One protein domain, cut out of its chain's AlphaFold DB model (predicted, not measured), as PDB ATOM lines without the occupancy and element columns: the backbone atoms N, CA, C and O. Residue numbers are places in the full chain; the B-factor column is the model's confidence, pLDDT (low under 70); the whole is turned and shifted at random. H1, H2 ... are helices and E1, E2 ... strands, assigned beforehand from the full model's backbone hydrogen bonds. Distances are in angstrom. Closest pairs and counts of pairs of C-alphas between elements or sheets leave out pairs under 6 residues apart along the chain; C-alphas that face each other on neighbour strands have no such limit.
ATOM      1  N   LYS A  19     -27.133  50.853  28.091       64.00
ATOM      2  CA  LYS A  19     -26.972  49.431  28.408       64.00
ATOM      3  C   LYS A  19     -28.043  48.989  29.400       64.00
ATOM      4  O   LYS A  19     -28.226  49.627  30.437       64.00
ATOM      5  N   TYR A  20     -28.713  47.887  29.089       65.12
ATOM      6  CA  TYR A  20     -29.733  47.265  29.928       65.12
ATOM      7  C   TYR A  20     -29.314  45.828  30.252       65.12
ATOM      8  O   TYR A  20     -28.853  45.115  29.368       65.12
ATOM      9  N   SER A  21     -29.457  45.423  31.515       56.94
ATOM     10  CA  SER A  21     -29.128  44.076  32.001       56.94
ATOM     11  C   SER A  21     -30.345  43.486  32.702       56.94
ATOM     12  O   SER A  21     -30.959  44.180  33.517       56.94
ATOM     13  N   LEU A  22     -30.661  42.219  32.429       55.56
ATOM     14  CA  LEU A  22     -31.687  41.457  33.147       55.56
ATOM     15  C   LEU A  22     -31.141  40.118  33.672       55.56
ATOM     16  O   LEU A  22     -30.454  39.394  32.957       55.56
ATOM     17  N   THR A  23     -31.494  39.804  34.919       51.38
ATOM     18  CA  THR A  23     -31.226  38.539  35.633       51.38
ATOM     19  C   THR A  23     -32.518  38.106  36.326       51.38
ATOM     20  O   THR A  23     -33.164  38.955  36.945       51.38
ATOM     21  N   PHE A  24     -32.894  36.826  36.237       52.03
ATOM     22  CA  PHE A  24     -34.187  36.304  36.727       52.03
ATOM     23  C   PHE A  24     -34.035  35.268  37.864       52.03
ATOM     24  O   PHE A  24     -32.908  34.859  38.136       52.03
ATOM     25  N   GLY A  25     -35.140  34.936  38.563       46.12
ATOM     26  CA  GLY A  25     -35.238  34.047  39.741       46.12
ATOM     27  C   GLY A  25     -36.614  33.338  39.905       46.12
ATOM     28  O   GLY A  25     -37.581  33.671  39.222       46.12
ATOM     29  N   ASP A  26     -36.680  32.437  40.898       42.41
ATOM     30  CA  ASP A  26     -37.429  31.159  41.037       42.41
ATOM     31  C   ASP A  26     -38.930  30.954  40.666       42.41
ATOM     32  O   ASP A  26     -39.399  29.829  40.834       42.41
ATOM     33  N   GLU A  27     -39.721  31.897  40.139       44.28
ATOM     34  CA  GLU A  27     -41.064  31.547  39.595       44.28
ATOM     35  C   GLU A  27     -41.521  32.458  38.442       44.28
ATOM     36  O   GLU A  27     -41.702  33.662  38.624       44.28
ATOM     37  N   LYS A  28     -41.841  31.850  37.284       40.81
ATOM     38  CA  LYS A  28     -42.687  32.420  36.216       40.81
ATOM     39  C   LYS A  28     -43.565  31.339  35.579       40.81
ATOM     40  O   LYS A  28     -43.076  30.354  35.040       40.81
ATOM     41  N   THR A  29     -44.878  31.543  35.638       34.88
ATOM     42  CA  THR A  29     -45.897  30.723  34.970       34.88
ATOM     43  C   THR A  29     -46.112  31.200  33.534       34.88
ATOM     44  O   THR A  29     -46.532  32.343  33.345       34.88
ATOM     45  N   SER A  30     -45.907  30.331  32.538       36.84
ATOM     46  CA  SER A  30     -46.380  30.566  31.170       36.84
ATOM     47  C   SER A  30     -47.849  30.136  31.052       36.84
ATOM     48  O   SER A  30     -48.246  29.056  31.496       36.84
ATOM     49  N   HIS A  31     -48.697  30.983  30.465       30.70
ATOM     50  CA  HIS A  31     -49.950  30.512  29.883       30.70
ATOM     51  C   HIS A  31     -49.704  30.430  28.381       30.70
ATOM     52  O   HIS A  31     -49.688  31.448  27.703       30.70
ATOM     53  N   THR A  32     -49.520  29.199  27.902       34.78
ATOM     54  CA  THR A  32     -49.347  28.787  26.498       34.78
ATOM     55  C   THR A  32     -47.965  29.083  25.910       34.78
ATOM     56  O   THR A  32     -47.653  30.212  25.560       34.78
ATOM     57  N   GLY A  33     -47.139  28.032  25.873       39.41
ATOM     58  CA  GLY A  33     -45.693  28.102  25.684       39.41
ATOM     59  C   GLY A  33     -45.192  28.508  24.299       39.41
ATOM     60  O   GLY A  33     -45.846  28.259  23.285       39.41
ATOM     61  N   LEU A  34     -43.978  29.066  24.335       32.94
ATOM     62  CA  LEU A  34     -42.895  29.025  23.345       32.94
ATOM     63  C   LEU A  34     -41.581  29.274  24.131       32.94
ATOM     64  O   LEU A  34     -40.968  30.331  24.048       32.94
ATOM     65  N   ASP A  35     -41.216  28.301  24.964       42.12
ATOM     66  CA  ASP A  35     -40.179  28.274  26.014       42.12
ATOM     67  C   ASP A  35     -38.854  29.077  25.798       42.12
ATOM     68  O   ASP A  35     -37.904  28.589  25.174       42.12
ATOM     69  N   ASP A  36     -38.545  30.221  26.421       51.50
ATOM     70  CA  ASP A  36     -39.285  31.437  26.798       51.50
ATOM     71  C   ASP A  36     -38.196  32.533  26.953       51.50
ATOM     72  O   ASP A  36     -37.415  32.526  27.910       51.50
ATOM     73  N   ILE A  37     -38.111  33.491  26.025       52.06
ATOM     74  CA  ILE A  37     -37.515  34.798  26.345       52.06
ATOM     75  C   ILE A  37     -38.574  35.526  27.173       52.06
ATOM     76  O   ILE A  37     -39.642  35.849  26.669       52.06
ATOM     77  N   TYR A  38     -38.306  35.693  28.469       54.03
ATOM     78  CA  TYR A  38     -39.300  36.080  29.476       54.03
ATOM     79  C   TYR A  38     -40.136  37.323  29.100       54.03
ATOM     80  O   TYR A  38     -39.594  38.286  28.577       54.03
ATOM     81  N   LEU A  39     -41.417  37.378  29.493       52.59
ATOM     82  CA  LEU A  39     -42.322  38.545  29.336       52.59
ATOM     83  C   LEU A  39     -41.699  39.906  29.727       52.59
ATOM     84  O   LEU A  39     -41.956  40.935  29.115       52.59
ATOM     85  N   GLU A  40     -40.827  39.926  30.734       50.59
ATOM     86  CA  GLU A  40     -40.117  41.143  31.172       50.59
ATOM     87  C   GLU A  40     -39.030  41.601  30.175       50.59
ATOM     88  O   GLU A  40     -38.661  42.775  30.141       50.59
ATOM     89  N   VAL A  41     -38.529  40.684  29.344       57.22
ATOM     90  CA  VAL A  41     -37.662  40.956  28.190       57.22
ATOM     91  C   VAL A  41     -38.486  41.543  27.050       57.22
ATOM     92  O   VAL A  41     -38.056  42.529  26.464       57.22
ATOM     93  N   GLU A  42     -39.686  41.019  26.789       60.91
ATOM     94  CA  GLU A  42     -40.634  41.595  25.824       60.91
ATOM     95  C   GLU A  42     -40.974  43.050  26.185       60.91
ATOM     96  O   GLU A  42     -40.762  43.944  25.367       60.91
ATOM     97  N   GLU A  43     -41.400  43.329  27.422       62.47
ATOM     98  CA  GLU A  43     -41.734  44.693  27.856       62.47
ATOM     99  C   GLU A  43     -40.543  45.654  27.718       62.47
ATOM    100  O   GLU A  43     -40.685  46.772  27.214       62.47
ATOM    101  N   ARG A  44     -39.341  45.205  28.103       62.19
ATOM    102  CA  ARG A  44     -38.117  46.012  28.021       62.19
ATOM    103  C   ARG A  44     -37.622  46.216  26.593       62.19
ATOM    104  O   ARG A  44     -37.163  47.313  26.284       62.19
ATOM    105  N   ILE A  45     -37.714  45.205  25.728       65.75
ATOM    106  CA  ILE A  45     -37.401  45.325  24.299       65.75
ATOM    107  C   ILE A  45     -38.390  46.291  23.654       65.75
ATOM    108  O   ILE A  45     -37.973  47.223  22.976       65.75
ATOM    109  N   VAL A  46     -39.689  46.142  23.915       68.50
ATOM    110  CA  VAL A  46     -40.728  47.031  23.381       68.50
ATOM    111  C   VAL A  46     -40.501  48.478  23.826       68.50
ATOM    112  O   VAL A  46     -40.621  49.396  23.013       68.50
ATOM    113  N   GLU A  47     -40.140  48.712  25.090       65.19
ATOM    114  CA  GLU A  47     -39.744  50.042  25.563       65.19
ATOM    115  C   GLU A  47     -38.476  50.549  24.862       65.19
ATOM    116  O   GLU A  47     -38.482  51.662  24.339       65.19
ATOM    117  N   ALA A  48     -37.414  49.744  24.784       65.19
ATOM    118  CA  ALA A  48     -36.147  50.115  24.149       65.19
ATOM    119  C   ALA A  48     -36.307  50.437  22.651       65.19
ATOM    120  O   ALA A  48     -35.739  51.412  22.152       65.19
ATOM    121  N   ILE A  49     -37.141  49.679  21.935       68.12
ATOM    122  CA  ILE A  49     -37.456  49.905  20.522       68.12
ATOM    123  C   ILE A  49     -38.168  51.250  20.330       68.12
ATOM    124  O   ILE A  49     -37.821  51.989  19.402       68.12
ATOM    125  N   LYS A  50     -39.097  51.614  21.226       68.38
ATOM    126  CA  LYS A  50     -39.829  52.895  21.170       68.38
ATOM    127  C   LYS A  50     -38.920  54.119  21.285       68.38
ATOM    128  O   LYS A  50     -39.279  55.170  20.761       68.38
ATOM    129  N   PHE A  51     -37.769  54.009  21.951       65.50
ATOM    130  CA  PHE A  51     -36.849  55.138  22.114       65.50
ATOM    131  C   PHE A  51     -36.021  55.448  20.862       65.50
ATOM    132  O   PHE A  51     -35.483  56.546  20.779       65.50
ATOM    133  N   GLY A  52     -35.922  54.536  19.890       65.50
ATOM    134  CA  GLY A  52     -35.226  54.786  18.616       65.50
ATOM    135  C   GLY A  52     -33.693  54.827  18.692       65.50
ATOM    136  O   GLY A  52     -33.037  54.549  17.696       65.50
ATOM    137  N   ASP A  53     -33.133  55.141  19.860       73.62
ATOM    138  CA  ASP A  53     -31.692  55.261  20.089       73.62
ATOM    139  C   ASP A  53     -30.967  53.902  20.007       73.62
ATOM    140  O   ASP A  53     -31.526  52.887  20.440       73.62
ATOM    141  N   PRO A  54     -29.694  53.871  19.568       79.56
ATOM    142  CA  PRO A  54     -28.840  52.698  19.706       79.56
ATOM    143  C   PRO A  54     -28.729  52.235  21.163       79.56
ATOM    144  O   PRO A  54     -28.478  53.026  22.084       79.56
ATOM    145  N   PHE A  55     -28.874  50.932  21.379       79.44
ATOM    146  CA  PHE A  55     -28.839  50.329  22.707       79.44
ATOM    147  C   PHE A  55     -28.187  48.955  22.674       79.44
ATOM    148  O   PHE A  55     -28.099  48.316  21.629       79.44
ATOM    149  N   ILE A  56     -27.758  48.499  23.846       78.62
ATOM    150  CA  ILE A  56     -27.337  47.117  24.057       78.62
ATOM    151  C   ILE A  56     -28.180  46.549  25.186       78.62
ATOM    152  O   ILE A  56     -28.292  47.140  26.266       78.62
ATOM    153  N   PHE A  57     -28.775  45.399  24.921       77.38
ATOM    154  CA  PHE A  57     -29.560  44.647  25.873       77.38
ATOM    155  C   PHE A  57     -28.898  43.296  26.114       77.38
ATOM    156  O   PHE A  57     -28.666  42.543  25.173       77.38
ATOM    157  N   GLU A  58     -28.595  43.005  27.373       76.56
ATOM    158  CA  GLU A  58     -27.966  41.762  27.810       76.56
ATOM    159  C   GLU A  58     -28.917  41.012  28.741       76.56
ATOM    160  O   GLU A  58     -29.495  41.599  29.664       76.56
ATOM    161  N   GLY A  59     -29.049  39.708  28.526       71.75
ATOM    162  CA  GLY A  59     -29.827  38.849  29.405       71.75
ATOM    163  C   GLY A  59     -29.172  37.497  29.623       71.75
ATOM    164  O   GLY A  59     -28.409  37.005  28.789       71.75
ATOM    165  N   SER A  60     -29.486  36.898  30.765       71.62
ATOM    166  CA  SER A  60     -29.114  35.525  31.084       71.62
ATOM    167  C   SER A  60     -30.250  34.799  31.793       71.62
ATOM    168  O   SER A  60     -31.087  35.431  32.444       71.62
ATOM    169  N   ASN A  61     -30.276  33.471  31.695       68.31
ATOM    170  CA  ASN A  61     -31.199  32.660  32.489       68.31
ATOM    171  C   ASN A  61     -30.649  32.372  33.903       68.31
ATOM    172  O   ASN A  61     -29.490  32.645  34.214       68.31
ATOM    173  N   GLU A  62     -31.498  31.808  34.764       59.50
ATOM    174  CA  GLU A  62     -31.188  31.493  36.172       59.50
ATOM    175  C   GLU A  62     -30.070  30.472  36.353       59.50
ATOM    176  O   GLU A  62     -29.237  30.600  37.249       59.50
ATOM    177  N   ARG A  63     -30.031  29.459  35.481       62.31
ATOM    178  CA  ARG A  63     -28.988  28.427  35.506       62.31
ATOM    179  C   ARG A  63     -27.629  28.983  35.061       62.31
ATOM    180  O   ARG A  63     -26.632  28.271  35.155       62.31
ATOM    181  N   GLY A  64     -27.581  30.239  34.599       64.00
ATOM    182  CA  GLY A  64     -26.370  30.919  34.147       64.00
ATOM    183  C   GLY A  64     -25.739  30.249  32.933       64.00
ATOM    184  O   GLY A  64     -24.539  30.392  32.712       64.00
ATOM    185  N   ASN A  65     -26.524  29.471  32.190       70.25
ATOM    186  CA  ASN A  65     -26.046  28.670  31.077       70.25
ATOM    187  C   ASN A  65     -26.532  29.199  29.728       70.25
ATOM    188  O   ASN A  65     -25.931  28.811  28.740       70.25
ATOM    189  N   LEU A  66     -27.521  30.101  29.686       76.75
ATOM    190  CA  LEU A  66     -27.907  30.886  28.508       76.75
ATOM    191  C   LEU A  66     -27.544  32.356  28.726       76.75
ATOM    192  O   LEU A  66     -27.982  32.964  29.701       76.75
ATOM    193  N   PHE A  67     -26.816  32.928  27.774       82.44
ATOM    194  CA  PHE A  67     -26.529  34.352  27.652       82.44
ATOM    195  C   PHE A  67     -26.971  34.825  26.274       82.44
ATOM    196  O   PHE A  67     -26.668  34.181  25.271       82.44
ATOM    197  N   TYR A  68     -27.639  35.968  26.206       82.81
ATOM    198  CA  TYR A  68     -27.999  36.570  24.932       82.81
ATOM    199  C   TYR A  68     -27.799  38.081  24.938       82.81
ATOM    200  O   TYR A  68     -27.783  38.742  25.978       82.81
ATOM    201  N   THR A  69     -27.622  38.615  23.734       84.56
ATOM    202  CA  THR A  69     -27.384  40.033  23.478       84.56
ATOM    203  C   THR A  69     -28.234  40.496  22.307       84.56
ATOM    204  O   THR A  69     -28.298  39.814  21.289       84.56
ATOM    205  N   ILE A  70     -28.869  41.656  22.462       84.19
ATOM    206  CA  ILE A  70     -29.565  42.385  21.399       84.19
ATOM    207  C   ILE A  70     -28.923  43.759  21.336       84.19
ATOM    208  O   ILE A  70     -29.103  44.592  22.228       84.19
ATOM    209  N   GLU A  71     -28.151  43.998  20.292       86.88
ATOM    210  CA  GLU A  71     -27.574  45.303  20.021       86.88
ATOM    211  C   GLU A  71     -28.377  45.973  18.913       86.88
ATOM    212  O   GLU A  71     -28.440  45.478  17.798       86.88
ATOM    213  N   ARG A  72     -28.991  47.118  19.211       83.62
ATOM    214  CA  ARG A  72     -29.578  47.979  18.187       83.62
ATOM    215  C   ARG A  72     -28.516  48.946  17.682       83.62
ATOM    216  O   ARG A  72     -28.008  49.768  18.450       83.62
ATOM    217  N   THR A  73     -28.242  48.880  16.390       85.94
ATOM    218  CA  THR A  73     -27.408  49.835  15.658       85.94
ATOM    219  C   THR A  73     -28.285  50.855  14.918       85.94
ATOM    220  O   THR A  73     -29.486  50.958  15.174       85.94
ATOM    221  N   GLU A  74     -27.685  51.661  14.041       84.00
ATOM    222  CA  GLU A  74     -28.430  52.592  13.183       84.00
ATOM    223  C   GLU A  74     -29.186  51.879  12.052       84.00
ATOM    224  O   GLU A  74     -30.183  52.415  11.572       84.00
ATOM    225  N   GLU A  75     -28.730  50.689  11.653       85.25
ATOM    226  CA  GLU A  75     -29.203  49.984  10.453       85.25
ATOM    227  C   GLU A  75     -29.905  48.666  10.797       85.25
ATOM    228  O   GLU A  75     -30.929  48.359  10.192       85.25
ATOM    229  N   ASP A  76     -29.427  47.961  11.828       87.94
ATOM    230  CA  ASP A  76     -29.867  46.605  12.176       87.94
ATOM    231  C   ASP A  76     -29.898  46.339  13.690       87.94
ATOM    232  O   ASP A  76     -29.310  47.064  14.506       87.94
ATOM    233  N   TYR A  77     -30.543  45.235  14.058       85.94
ATOM    234  CA  TYR A  77     -30.325  44.518  15.306       85.94
ATOM    235  C   TYR A  77     -29.262  43.435  15.118       85.94
ATOM    236  O   TYR A  77     -29.390  42.593  14.237       85.94
ATOM    237  N   ILE A  78     -28.268  43.390  15.998       88.88
ATOM    238  CA  ILE A  78     -27.300  42.298  16.092       88.88
ATOM    239  C   ILE A  78     -27.722  41.417  17.267       88.88
ATOM    240  O   ILE A  78     -27.677  41.831  18.431       88.88
ATOM    241  N   LEU A  79     -28.160  40.200  16.959       88.12
ATOM    242  CA  LEU A  79     -28.655  39.217  17.917       88.12
ATOM    243  C   LEU A  79     -27.586  38.166  18.150       88.12
ATOM    244  O   LEU A  79     -27.071  37.586  17.201       88.12
ATOM    245  N   SER A  80     -27.239  37.908  19.406       89.00
ATOM    246  CA  SER A  80     -26.271  36.866  19.749       89.00
ATOM    247  C   SER A  80     -26.761  35.999  20.890       89.00
ATOM    248  O   SER A  80     -27.278  36.524  21.875       89.00
ATOM    249  N   VAL A  81     -26.521  34.695  20.792       87.19
ATOM    250  CA  VAL A  81     -26.833  33.705  21.825       87.19
ATOM    251  C   VAL A  81     -25.602  32.871  22.129       87.19
ATOM    252  O   VAL A  81     -24.810  32.563  21.243       87.19
ATOM    253  N   LYS A  82     -25.449  32.524  23.402       86.81
ATOM    254  CA  LYS A  82     -24.470  31.585  23.923       86.81
ATOM    255  C   LYS A  82     -25.166  30.725  24.974       86.81
ATOM    256  O   LYS A  82     -25.409  31.216  26.075       86.81
ATOM    257  N   GLU A  83     -25.482  29.472  24.650       83.56
ATOM    258  CA  GLU A  83     -26.092  28.528  25.596       83.56
ATOM    259  C   GLU A  83     -25.321  27.212  25.724       83.56
ATOM    260  O   GLU A  83     -24.860  26.673  24.727       83.56
ATOM    261  N   VAL A  84     -25.201  26.700  26.954       80.88
ATOM    262  CA  VAL A  84     -24.766  25.326  27.248       80.88
ATOM    263  C   VAL A  84     -25.919  24.573  27.904       80.88
ATOM    264  O   VAL A  84     -26.228  24.792  29.076       80.88
ATOM    265  N   THR A  85     -26.558  23.663  27.184       82.69
ATOM    266  CA  THR A  85     -27.532  22.722  27.758       82.69
ATOM    267  C   THR A  85     -26.877  21.680  28.678       82.69
ATOM    268  O   THR A  85     -25.662  21.509  28.721       82.69
ATOM    269  N   GLU A  86     -27.689  20.947  29.436       81.94
ATOM    270  CA  GLU A  86     -27.199  19.843  30.277       81.94
ATOM    271  C   GLU A  86     -26.578  18.714  29.435       81.94
ATOM    272  O   GLU A  86     -25.497  18.223  29.751       81.94
ATOM    273  N   GLU A  87     -27.202  18.392  28.300       82.25
ATOM    274  CA  GLU A  87     -26.704  17.405  27.337       82.25
ATOM    275  C   GLU A  87     -25.339  17.799  26.749       82.25
ATOM    276  O   GLU A  87     -24.404  16.993  26.734       82.25
ATOM    277  N   THR A  88     -25.185  19.058  26.323       86.12
ATOM    278  CA  THR A  88     -23.900  19.562  25.810       86.12
ATOM    279  C   THR A  88     -22.824  19.596  26.891       86.12
ATOM    280  O   THR A  88     -21.678  19.242  26.616       86.12
ATOM    281  N   ALA A  89     -23.164  19.965  28.132       85.25
ATOM    282  CA  ALA A  89     -22.219  19.963  29.249       85.25
ATOM    283  C   ALA A  89     -21.651  18.561  29.528       85.25
ATOM    284  O   ALA A  89     -20.441  18.414  29.740       85.25
ATOM    285  N   ASP A  90     -22.502  17.535  29.496       87.94
ATOM    286  CA  ASP A  90     -22.093  16.145  29.705       87.94
ATOM    287  C   ASP A  90     -21.194  15.634  28.571       87.94
ATOM    288  O   ASP A  90     -20.134  15.048  28.834       87.94
ATOM    289  N   LEU A  91     -21.555  15.917  27.315       88.56
ATOM    290  CA  LEU A  91     -20.724  15.608  26.145       88.56
ATOM    291  C   LEU A  91     -19.362  16.304  26.224       88.56
ATOM    292  O   LEU A  91     -18.327  15.667  26.007       88.56
ATOM    293  N   LEU A  92     -19.336  17.588  26.582       88.69
ATOM    294  CA  LEU A  92     -18.111  18.378  26.686       88.69
ATOM    295  C   LEU A  92     -17.198  17.826  27.784       88.69
ATOM    296  O   LEU A  92     -16.005  17.611  27.559       88.69
ATOM    297  N   LYS A  93     -17.759  17.506  28.952       89.50
ATOM    298  CA  LYS A  93     -17.019  16.878  30.050       89.50
ATOM    299  C   LYS A  93     -16.424  15.530  29.637       89.50
ATOM    300  O   LYS A  93     -15.230  15.314  29.845       89.50
ATOM    301  N   SER A  94     -17.226  14.652  29.033       90.38
ATOM    302  CA  SER A  94     -16.783  13.327  28.576       90.38
ATOM    303  C   SER A  94     -15.662  13.418  27.533       90.38
ATOM    304  O   SER A  94     -14.658  12.697  27.604       90.38
ATOM    305  N   THR A  95     -15.794  14.359  26.598       89.31
ATOM    306  CA  THR A  95     -14.805  14.603  25.545       89.31
ATOM    307  C   THR A  95     -13.489  15.098  26.147       89.31
ATOM    308  O   THR A  95     -12.438  14.513  25.892       89.31
ATOM    309  N   LEU A  96     -13.533  16.089  27.046       87.06
ATOM    310  CA  LEU A  96     -12.340  16.610  27.727       87.06
ATOM    311  C   LEU A  96     -11.633  15.563  28.598       87.06
ATOM    312  O   LEU A  96     -10.403  15.546  28.669       87.06
ATOM    313  N   GLU A  97     -12.381  14.697  29.285       89.31
ATOM    314  CA  GLU A  97     -11.805  13.583  30.047       89.31
ATOM    315  C   GLU A  97     -11.101  12.571  29.135       89.31
ATOM    316  O   GLU A  97     -10.054  12.036  29.503       89.31
ATOM    317  N   SER A  98     -11.627  12.336  27.932       88.44
ATOM    318  CA  SER A  98     -11.005  11.443  26.951       88.44
ATOM    319  C   SER A  98      -9.718  12.036  26.386       88.44
ATOM    320  O   SER A  98      -8.673  11.399  26.495       88.44
ATOM    321  N   VAL A  99      -9.740  13.297  25.947       87.00
ATOM    322  CA  VAL A  99      -8.545  14.016  25.461       87.00
ATOM    323  C   VAL A  99      -7.420  14.016  26.505       87.00
ATOM    324  O   VAL A  99      -6.277  13.680  26.197       87.00
ATOM    325  N   LYS A 100      -7.734  14.303  27.778       85.31
ATOM    326  CA  LYS A 100      -6.739  14.328  28.869       85.31
ATOM    327  C   LYS A 100      -6.007  12.998  29.071       85.31
ATOM    328  O   LYS A 100      -4.860  13.010  29.519       85.31
ATOM    329  N   ARG A 101      -6.646  11.862  28.776       86.88
ATOM    330  CA  ARG A 101      -6.047  10.527  28.941       86.88
ATOM    331  C   ARG A 101      -5.015  10.196  27.859       86.88
ATOM    332  O   ARG A 101      -4.154   9.359  28.111       86.88
ATOM    333  N   LEU A 102      -5.063  10.861  26.703       84.69
ATOM    334  CA  LEU A 102      -4.240  10.525  25.536       84.69
ATOM    335  C   LEU A 102      -2.781  11.004  25.630       84.69
ATOM    336  O   LEU A 102      -1.928  10.527  24.883       84.69
ATOM    337  N   GLY A 103      -2.458  11.894  26.572       86.69
ATOM    338  CA  GLY A 103      -1.116  12.468  26.702       86.69
ATOM    339  C   GLY A 103      -0.829  13.575  25.677       86.69
ATOM    340  O   GLY A 103      -1.603  13.816  24.758       86.69
ATOM    341  N   LYS A 104       0.271  14.314  25.877       88.81
ATOM    342  CA  LYS A 104       0.522  15.602  25.202       88.81
ATOM    343  C   LYS A 104       0.631  15.504  23.674       88.81
ATOM    344  O   LYS A 104      -0.015  16.281  22.990       88.81
ATOM    345  N   GLU A 105       1.428  14.570  23.167       86.69
ATOM    346  CA  GLU A 105       1.693  14.418  21.726       86.69
ATOM    347  C   GLU A 105       0.404  14.110  20.950       86.69
ATOM    348  O   GLU A 105       0.070  14.800  19.996       86.69
ATOM    349  N   LYS A 106      -0.415  13.182  21.458       86.69
ATOM    350  CA  LYS A 106      -1.717  12.856  20.860       86.69
ATOM    351  C   LYS A 106      -2.716  14.011  20.923       86.69
ATOM    352  O   LYS A 106      -3.517  14.183  20.013       86.69
ATOM    353  N   MET A 107      -2.689  14.801  21.998       88.38
ATOM    354  CA  MET A 107      -3.512  16.009  22.082       88.38
ATOM    355  C   MET A 107      -3.126  17.029  21.004       88.38
ATOM    356  O   MET A 107      -4.012  17.666  20.447       88.38
ATOM    357  N   GLU A 108      -1.833  17.182  20.706       90.44
ATOM    358  CA  GLU A 108      -1.353  18.079  19.645       90.44
ATOM    359  C   GLU A 108      -1.844  17.622  18.264       90.44
ATOM    360  O   GLU A 108      -2.409  18.436  17.539       90.44
ATOM    361  N   GLU A 109      -1.763  16.327  17.951       89.69
ATOM    362  CA  GLU A 109      -2.290  15.778  16.690       89.69
ATOM    363  C   GLU A 109      -3.811  15.964  16.545       89.69
ATOM    364  O   GLU A 109      -4.293  16.391  15.498       89.69
ATOM    365  N   ILE A 110      -4.581  15.715  17.611       89.56
ATOM    366  CA  ILE A 110      -6.035  15.931  17.599       89.56
ATOM    367  C   ILE A 110      -6.373  17.408  17.371       89.56
ATOM    368  O   ILE A 110      -7.291  17.714  16.616       89.56
ATOM    369  N   MET A 111      -5.631  18.332  17.990       87.69
ATOM    370  CA  MET A 111      -5.828  19.764  17.755       87.69
ATOM    371  C   MET A 111      -5.512  20.155  16.306       87.69
ATOM    372  O   MET A 111      -6.225  20.983  15.743       87.69
ATOM    373  N   GLU A 112      -4.484  19.569  15.684       90.62
ATOM    374  CA  GLU A 112      -4.196  19.795  14.262       90.62
ATOM    375  C   GLU A 112      -5.353  19.323  13.374       90.62
ATOM    376  O   GLU A 112      -5.760  20.053  12.470       90.62
ATOM    377  N   ILE A 113      -5.944  18.160  13.669       89.56
ATOM    378  CA  ILE A 113      -7.120  17.658  12.944       89.56
ATOM    379  C   ILE A 113      -8.320  18.580  13.146       89.56
ATOM    380  O   ILE A 113      -8.960  18.936  12.164       89.56
ATOM    381  N   MET A 114      -8.595  19.032  14.373       90.00
ATOM    382  CA  MET A 114      -9.681  19.986  14.629       90.00
ATOM    383  C   MET A 114      -9.520  21.270  13.806       90.00
ATOM    384  O   MET A 114     -10.499  21.768  13.265       90.00
ATOM    385  N   ILE A 115      -8.295  21.792  13.681       88.19
ATOM    386  CA  ILE A 115      -8.015  22.981  12.864       88.19
ATOM    387  C   ILE A 115      -8.234  22.685  11.375       88.19
ATOM    388  O   ILE A 115      -8.808  23.512  10.670       88.19
ATOM    389  N   LEU A 116      -7.777  21.529  10.887       90.50
ATOM    390  CA  LEU A 116      -7.924  21.129   9.483       90.50
ATOM    391  C   LEU A 116      -9.377  20.814   9.098       90.50
ATOM    392  O   LEU A 116      -9.763  21.064   7.958       90.50
ATOM    393  N   GLU A 117     -10.162  20.270  10.027       88.19
ATOM    394  CA  GLU A 117     -11.587  19.957   9.860       88.19
ATOM    395  C   GLU A 117     -12.515  21.111  10.287       88.19
ATOM    396  O   GLU A 117     -13.730  20.959  10.226       88.19
ATOM    397  N   GLU A 118     -11.964  22.259  10.700       86.88
ATOM    398  CA  GLU A 118     -12.712  23.442  11.164       86.88
ATOM    399  C   GLU A 118     -13.685  23.157  12.334       86.88
ATOM    400  O   GLU A 118     -14.733  23.789  12.470       86.88
ATOM    401  N   ILE A 119     -13.328  22.220  13.216       87.38
ATOM    402  CA  ILE A 119     -14.125  21.862  14.396       87.38
ATOM    403  C   ILE A 119     -13.928  22.925  15.485       87.38
ATOM    404  O   ILE A 119     -12.911  22.935  16.186       87.38
ATOM    405  N   ASP A 120     -14.924  23.796  15.660       82.62
ATOM    406  CA  ASP A 120     -14.969  24.804  16.725       82.62
ATOM    407  C   ASP A 120     -15.832  24.336  17.910       82.62
ATOM    408  O   ASP A 120     -16.897  23.748  17.746       82.62
ATOM    409  N   ILE A 121     -15.387  24.609  19.132       79.62
ATOM    410  CA  ILE A 121     -16.116  24.284  20.365       79.62
ATOM    411  C   ILE A 121     -16.794  25.513  20.988       79.62
ATOM    412  O   ILE A 121     -17.332  25.415  22.094       79.62
ATOM    413  N   ASP A 122     -16.755  26.675  20.327       77.50
ATOM    414  CA  ASP A 122     -17.525  27.838  20.760       77.50
ATOM    415  C   ASP A 122     -19.014  27.705  20.394       77.50
ATOM    416  O   ASP A 122     -19.408  27.282  19.310       77.50
ATOM    417  N   ILE A 123     -19.854  28.116  21.337       82.69
ATOM    418  CA  ILE A 123     -21.323  28.048  21.295       82.69
ATOM    419  C   ILE A 123     -21.963  29.399  20.997       82.69
ATOM    420  O   ILE A 123     -23.181  29.552  21.062       82.69
ATOM    421  N   LYS A 124     -21.159  30.432  20.747       88.50
ATOM    422  CA  LYS A 124     -21.706  31.743  20.435       88.50
ATOM    423  C   LYS A 124     -22.152  31.782  18.974       88.50
ATOM    424  O   LYS A 124     -21.333  31.656  18.067       88.50
ATOM    425  N   LYS A 125     -23.438  32.037  18.739       90.75
ATOM    426  CA  LYS A 125     -23.978  32.346  17.408       90.75
ATOM    427  C   LYS A 125     -24.480  33.779  17.373       90.75
ATOM    428  O   LYS A 125     -25.047  34.263  18.350       90.75
ATOM    429  N   THR A 126     -24.265  34.443  16.243       92.00
ATOM    430  CA  THR A 126     -24.662  35.832  16.010       92.00
ATOM    431  C   THR A 126     -25.319  35.950  14.641       92.00
ATOM    432  O   THR A 126     -24.817  35.371  13.677       92.00
ATOM    433  N   ARG A 127     -26.422  36.699  14.548       93.25
ATOM    434  CA  ARG A 127     -27.070  37.076  13.287       93.25
ATOM    435  C   ARG A 127     -27.598  38.503  13.350       93.25
ATOM    436  O   ARG A 127     -27.993  38.979  14.413       93.25
ATOM    437  N   ASP A 128     -27.658  39.121  12.180       92.25
ATOM    438  CA  ASP A 128     -28.225  40.450  11.995       92.25
ATOM    439  C   ASP A 128     -29.700  40.343  11.594       92.25
ATOM    440  O   ASP A 128     -30.116  39.390  10.926       92.25
ATOM    441  N   LEU A 129     -30.497  41.318  12.017       89.19
ATOM    442  CA  LEU A 129     -31.924  41.392  11.745       89.19
ATOM    443  C   LEU A 129     -32.331  42.852  11.459       89.19
ATOM    444  O   LEU A 129     -31.968  43.727  12.242       89.19
ATOM    445  N   PRO A 130     -33.133  43.138  10.415       90.25
ATOM    446  CA  PRO A 130     -33.524  44.509  10.071       90.25
ATOM    447  C   PRO A 130     -34.307  45.227  11.180       90.25
ATOM    448  O   PRO A 130     -35.074  44.589  11.911       90.25
ATOM    449  N   LEU A 131     -34.197  46.558  11.261       85.44
ATOM    450  CA  LEU A 131     -34.875  47.369  12.288       85.44
ATOM    451  C   LEU A 131     -36.409  47.367  12.200       85.44
ATOM    452  O   LEU A 131     -37.077  47.632  13.200       85.44
ATOM    453  N   GLU A 132     -36.984  47.087  11.031       84.31
ATOM    454  CA  GLU A 132     -38.432  46.933  10.846       84.31
ATOM    455  C   GLU A 132     -39.000  45.640  11.449       84.31
ATOM    456  O   GLU A 132     -40.221  45.458  11.481       84.31
ATOM    457  N   SER A 133     -38.132  44.741  11.913       81.88
ATOM    458  CA  SER A 133     -38.535  43.463  12.483       81.88
ATOM    459  C   SER A 133     -39.299  43.650  13.789       81.88
ATOM    460  O   SER A 133     -38.963  44.487  14.628       81.88
ATOM    461  N   SER A 134     -40.348  42.848  13.965       81.38
ATOM    462  CA  SER A 134     -41.133  42.866  15.193       81.38
ATOM    463  C   SER A 134     -40.356  42.238  16.354       81.38
ATOM    464  O   SER A 134     -39.364  41.530  16.160       81.38
ATOM    465  N   TYR A 135     -40.810  42.476  17.584       75.50
ATOM    466  CA  TYR A 135     -40.176  41.873  18.753       75.50
ATOM    467  C   TYR A 135     -40.337  40.343  18.754       75.50
ATOM    468  O   TYR A 135     -39.426  39.639  19.179       75.50
ATOM    469  N   GLU A 136     -41.443  39.816  18.218       77.00
ATOM    470  CA  GLU A 136     -41.652  38.378  18.043       77.00
ATOM    471  C   GLU A 136     -40.623  37.782  17.080       77.00
ATOM    472  O   GLU A 136     -40.132  36.684  17.323       77.00
ATOM    473  N   ALA A 137     -40.242  38.513  16.024       81.81
ATOM    474  CA  ALA A 137     -39.187  38.085  15.106       81.81
ATOM    475  C   ALA A 137     -37.807  38.064  15.786       81.81
ATOM    476  O   ALA A 137     -37.036  37.132  15.575       81.81
ATOM    477  N   ILE A 138     -37.513  39.049  16.646       82.69
ATOM    478  CA  ILE A 138     -36.288  39.066  17.463       82.69
ATOM    479  C   ILE A 138     -36.249  37.851  18.399       82.69
ATOM    480  O   ILE A 138     -35.227  37.171  18.484       82.69
ATOM    481  N   ILE A 139     -37.357  37.561  19.088       80.25
ATOM    482  CA  ILE A 139     -37.455  36.423  20.012       80.25
ATOM    483  C   ILE A 139     -37.303  35.096  19.266       80.25
ATOM    484  O   ILE A 139     -36.500  34.260  19.677       80.25
ATOM    485  N   ALA A 140     -38.027  34.922  18.158       83.25
ATOM    486  CA  ALA A 140     -37.956  33.715  17.342       83.25
ATOM    487  C   ALA A 140     -36.533  33.471  16.818       83.25
ATOM    488  O   ALA A 140     -36.030  32.356  16.907       83.25
ATOM    489  N   LEU A 141     -35.847  34.520  16.350       88.50
ATOM    490  CA  LEU A 141     -34.474  34.391  15.865       88.50
ATOM    491  C   LEU A 141     -33.481  34.082  16.994       88.50
ATOM    492  O   LEU A 141     -32.540  33.327  16.785       88.50
ATOM    493  N   LEU A 142     -33.678  34.607  18.205       85.25
ATOM    494  CA  LEU A 142     -32.857  34.214  19.354       85.25
ATOM    495  C   LEU A 142     -33.079  32.739  19.742       85.25
ATOM    496  O   LEU A 142     -32.123  32.063  20.112       85.25
ATOM    497  N   GLN A 143     -34.305  32.220  19.632       82.81
ATOM    498  CA  GLN A 143     -34.582  30.795  19.850       82.81
ATOM    499  C   GLN A 143     -33.943  29.914  18.769       82.81
ATOM    500  O   GLN A 143     -33.321  28.909  19.104       82.81
ATOM    501  N   GLU A 144     -34.007  30.327  17.502       88.81
ATOM    502  CA  GLU A 144     -33.306  29.653  16.402       88.81
ATOM    503  C   GLU A 144     -31.788  29.658  16.638       88.81
ATOM    504  O   GLU A 144     -31.155  28.611  16.621       88.81
ATOM    505  N   LEU A 145     -31.199  30.815  16.963       89.56
ATOM    506  CA  LEU A 145     -29.767  30.935  17.258       89.56
ATOM    507  C   LEU A 145     -29.326  30.050  18.428       89.56
ATOM    508  O   LEU A 145     -28.207  29.541  18.417       89.56
ATOM    509  N   ARG A 146     -30.183  29.884  19.442       87.31
ATOM    510  CA  ARG A 146     -29.951  28.958  20.555       87.31
ATOM    511  C   ARG A 146     -29.889  27.515  20.064       87.31
ATOM    512  O   ARG A 146     -29.006  26.772  20.486       87.31
ATOM    513  N   GLU A 147     -30.852  27.104  19.251       87.62
ATOM    514  CA  GLU A 147     -30.939  25.736  18.734       87.62
ATOM    515  C   GLU A 147     -29.761  25.445  17.798       87.62
ATOM    516  O   GLU A 147     -29.019  24.501  18.060       87.62
ATOM    517  N   ASP A 148     -29.479  26.345  16.850       88.69
ATOM    518  CA  ASP A 148     -28.322  26.291  15.948       88.69
ATOM    519  C   ASP A 148     -26.988  26.205  16.714       88.69
ATOM    520  O   ASP A 148     -26.077  25.465  16.336       88.69
ATOM    521  N   ALA A 149     -26.828  26.999  17.781       87.31
ATOM    522  CA  ALA A 149     -25.624  26.999  18.612       87.31
ATOM    523  C   ALA A 149     -25.401  25.650  19.299       87.31
ATOM    524  O   ALA A 149     -24.277  25.145  19.331       87.31
ATOM    525  N   ASN A 150     -26.472  25.086  19.858       86.62
ATOM    526  CA  ASN A 150     -26.412  23.825  20.578       86.62
ATOM    527  C   ASN A 150     -26.206  22.644  19.629       86.62
ATOM    528  O   ASN A 150     -25.354  21.808  19.913       86.62
ATOM    529  N   GLU A 151     -26.930  22.585  18.509       88.81
ATOM    530  CA  GLU A 151     -26.780  21.518  17.512       88.81
ATOM    531  C   GLU A 151     -25.356  21.498  16.945       88.81
ATOM    532  O   GLU A 151     -24.689  20.466  16.998       88.81
ATOM    533  N   ALA A 152     -24.825  22.660  16.543       88.81
ATOM    534  CA  ALA A 152     -23.454  22.760  16.047       88.81
ATOM    535  C   ALA A 152     -22.412  22.323  17.091       88.81
ATOM    536  O   ALA A 152     -21.440  21.650  16.746       88.81
ATOM    537  N   LEU A 153     -22.598  22.675  18.371       89.38
ATOM    538  CA  LEU A 153     -21.696  22.208  19.426       89.38
ATOM    539  C   LEU A 153     -21.776  20.687  19.599       89.38
ATOM    540  O   LEU A 153     -20.738  20.045  19.750       89.38
ATOM    541  N   ILE A 154     -22.981  20.113  19.614       90.88
ATOM    542  CA  ILE A 154     -23.172  18.664  19.751       90.88
ATOM    543  C   ILE A 154     -22.460  17.937  18.612       90.88
ATOM    544  O   ILE A 154     -21.663  17.039  18.886       90.88
ATOM    545  N   ASP A 155     -22.674  18.363  17.370       91.19
ATOM    546  CA  ASP A 155     -22.041  17.766  16.193       91.19
ATOM    547  C   ASP A 155     -20.514  17.838  16.276       91.19
ATOM    548  O   ASP A 155     -19.825  16.828  16.097       91.19
ATOM    549  N   ASN A 156     -19.972  19.000  16.650       91.50
ATOM    550  CA  ASN A 156     -18.532  19.191  16.815       91.50
ATOM    551  C   ASN A 156     -17.953  18.327  17.947       91.50
ATOM    552  O   ASN A 156     -16.853  17.787  17.813       91.50
ATOM    553  N   LEU A 157     -18.687  18.134  19.048       91.69
ATOM    554  CA  LEU A 157     -18.278  17.246  20.143       91.69
ATOM    555  C   LEU A 157     -18.365  15.766  19.758       91.69
ATOM    556  O   LEU A 157     -17.494  14.990  20.152       91.69
ATOM    557  N   ILE A 158     -19.376  15.360  18.987       92.38
ATOM    558  CA  ILE A 158     -19.495  13.992  18.467       92.38
ATOM    559  C   ILE A 158     -18.334  13.704  17.517       92.38
ATOM    560  O   ILE A 158     -17.641  12.702  17.702       92.38
ATOM    561  N   ARG A 159     -18.060  14.611  16.574       91.75
ATOM    562  CA  ARG A 159     -16.909  14.519  15.667       91.75
ATOM    563  C   ARG A 159     -15.592  14.449  16.446       91.75
ATOM    564  O   ARG A 159     -14.767  13.568  16.209       91.75
ATOM    565  N   LEU A 160     -15.489  15.301  17.465       91.88
ATOM    566  CA  LEU A 160     -14.620  15.210  18.634       91.88
ATOM    567  C   LEU A 160     -14.272  13.771  19.047       91.88
ATOM    568  O   LEU A 160     -13.137  13.289  19.004       91.88
ATOM    569  N   GLN A 161     -15.311  13.097  19.522       91.50
ATOM    570  CA  GLN A 161     -15.231  11.761  20.085       91.50
ATOM    571  C   GLN A 161     -14.896  10.695  19.046       91.50
ATOM    572  O   GLN A 161     -14.234   9.720  19.396       91.50
ATOM    573  N   GLU A 162     -15.339  10.853  17.800       92.00
ATOM    574  CA  GLU A 162     -14.981   9.947  16.704       92.00
ATOM    575  C   GLU A 162     -13.476   9.960  16.454       92.00
ATOM    576  O   GLU A 162     -12.856   8.899  16.516       92.00
ATOM    577  N   ILE A 163     -12.877  11.148  16.301       90.94
ATOM    578  CA  ILE A 163     -11.426  11.304  16.120       90.94
ATOM    579  C   ILE A 163     -10.680  10.650  17.289       90.94
ATOM    580  O   ILE A 163      -9.774   9.844  17.090       90.94
ATOM    581  N   ILE A 164     -11.094  10.932  18.529       90.56
ATOM    582  CA  ILE A 164     -10.480  10.326  19.719       90.56
ATOM    583  C   ILE A 164     -10.553   8.792  19.674       90.56
ATOM    584  O   ILE A 164      -9.562   8.128  19.972       90.56
ATOM    585  N   ARG A 165     -11.706   8.220  19.307       89.56
ATOM    586  CA  ARG A 165     -11.892   6.762  19.235       89.56
ATOM    587  C   ARG A 165     -11.040   6.126  18.147       89.56
ATOM    588  O   ARG A 165     -10.470   5.070  18.404       89.56
ATOM    589  N   GLU A 166     -10.943   6.744  16.972       88.12
ATOM    590  CA  GLU A 166     -10.062   6.280  15.893       88.12
ATOM    591  C   GLU A 166      -8.615   6.187  16.400       88.12
ATOM    592  O   GLU A 166      -7.996   5.125  16.324       88.12
ATOM    593  N   TYR A 167      -8.145   7.230  17.086       81.62
ATOM    594  CA  TYR A 167      -6.817   7.288  17.705       81.62
ATOM    595  C   TYR A 167      -6.584   6.302  18.862       81.62
ATOM    596  O   TYR A 167      -5.446   5.892  19.121       81.62
ATOM    597  N   GLU A 168      -7.628   5.955  19.615       81.56
ATOM    598  CA  GLU A 168      -7.570   4.907  20.639       81.56
ATOM    599  C   GLU A 168      -7.569   3.499  20.018       81.56
ATOM    600  O   GLU A 168      -7.000   2.590  20.618       81.56
ATOM    601  N   SER A 169      -8.176   3.325  18.835       74.75
ATOM    602  CA  SER A 169      -8.361   2.033  18.156       74.75
ATOM    603  C   SER A 169      -7.178   1.550  17.313       74.75
ATOM    604  O   SER A 169      -7.123   0.371  16.967       74.75
ATOM    605  N   ASP A 170      -6.199   2.414  17.035       61.56
ATOM    606  CA  ASP A 170      -4.927   2.042  16.395       61.56
ATOM    607  C   ASP A 170      -3.993   1.208  17.318       61.56
ATOM    608  O   ASP A 170      -2.800   1.045  17.037       61.56
ATOM    609  N   PHE A 171      -4.529   0.653  18.417       52.81
ATOM    610  CA  PHE A 171      -3.861  -0.164  19.441       52.81
ATOM    611  C   PHE A 171      -4.757  -1.304  19.951       52.81
ATOM    612  O   PHE A 171      -4.181  -2.291  20.472       52.81
TER     613      PHE A 171
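AT A GLANCE: This is residues 19 to 171 of the 171 residues of an uncharacterized protein of Pelosinus fermentans JBW45 (UniProt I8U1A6). A twisted five-stranded sheet has its helices H1 and H4 over one face only, and the long helix H4 runs on far past the sheet as a straight shaft. H2 and H3 pack on that far part of H4 and make a second lobe away from the sheet, while H1 covers the sheet near its E1 edge. The printed part has 153 residues with four named helices and five named strands, in the order E1 H1 E2 E3 E4 H2 H3 E5 H4; the class is mixed, helices and strands, and the mixed sheet runs E1 E2 E3 E4 E5. The whole is loose, with a radius of gyration of the C-alphas of 19.3 A, and elongated, spanning 64 by 36 by 24 A.

HOW THE PARTS SIT: The sheet holds E1, residues 19 to 22, E2, residues 55 to 60, E3, residues 66 to 72, E4, residues 76 to 83, and E5, residues 124 to 130. It is twisted, its C-alphas lying up to 4.2 A off the best plane. E1 and E2 are parallel, with N 58 and O 20 at 2.9 A. E2, E3 and E4 form a meander, each strand the antiparallel neighbour of the one before, with hairpins E2 and E3 and E3 and E4; N 57 and O 70 are 2.8 A apart, N 69 and O 80 2.8 A. E4 and E5 are antiparallel, with N 79 and O 127 at 2.8 A. H4, residues 135 to 169, is on the sheet at a height of 5.0 A, over E4, E5 and, only just, with 3 of its C-alphas, E3. H1, residues 39 to 50, is on the same face, over E2 at a height of 10.1 A. E1, H1 and E2 form a strand-helix-strand unit, two parallel neighbour strands with a helix between, its crossover right-handed. H1 and H4 only just touch, with 3 pairs of C-alphas within 8 A, the closest being Val 46 and Tyr 135 at 7.0 A. H2, residues 86 to 101, touches H4 with closest C-alphas Thr 88 and Ile 154, 6.2 A apart, at a shallow tilt of 28 degrees, the same way. H3, residues 104 to 116, only just touches H4, with 3 pairs of C-alphas within 8 A, the closest being Ile 110 and Ile 163 at 7.3 A. In H1, H2, H3 and H4 every O i to N i+4 pair is within hydrogen-bond range.

IN THESE COORDINATES: E1 begins at C-alpha 19, (-26.972, 49.431, 28.408). E4 is 22.8 A long and H2 23.2 A. H4 is 51.0 A long, from C-alpha 135 at (-40.176, 41.873, 18.753) to C-alpha 169 at (-8.361, 2.033, 18.156).

THE WHOLE: The two C-alphas farthest apart, Phe 51 and Phe 171, are 64.4 A apart. The printed part has no cut. The link from E1 to H1, residues 23 to 38, is long. The mean pLDDT of the printed part is 77.6; residues 19 to 52, 61 to 64 and 170 to 171 are under 70.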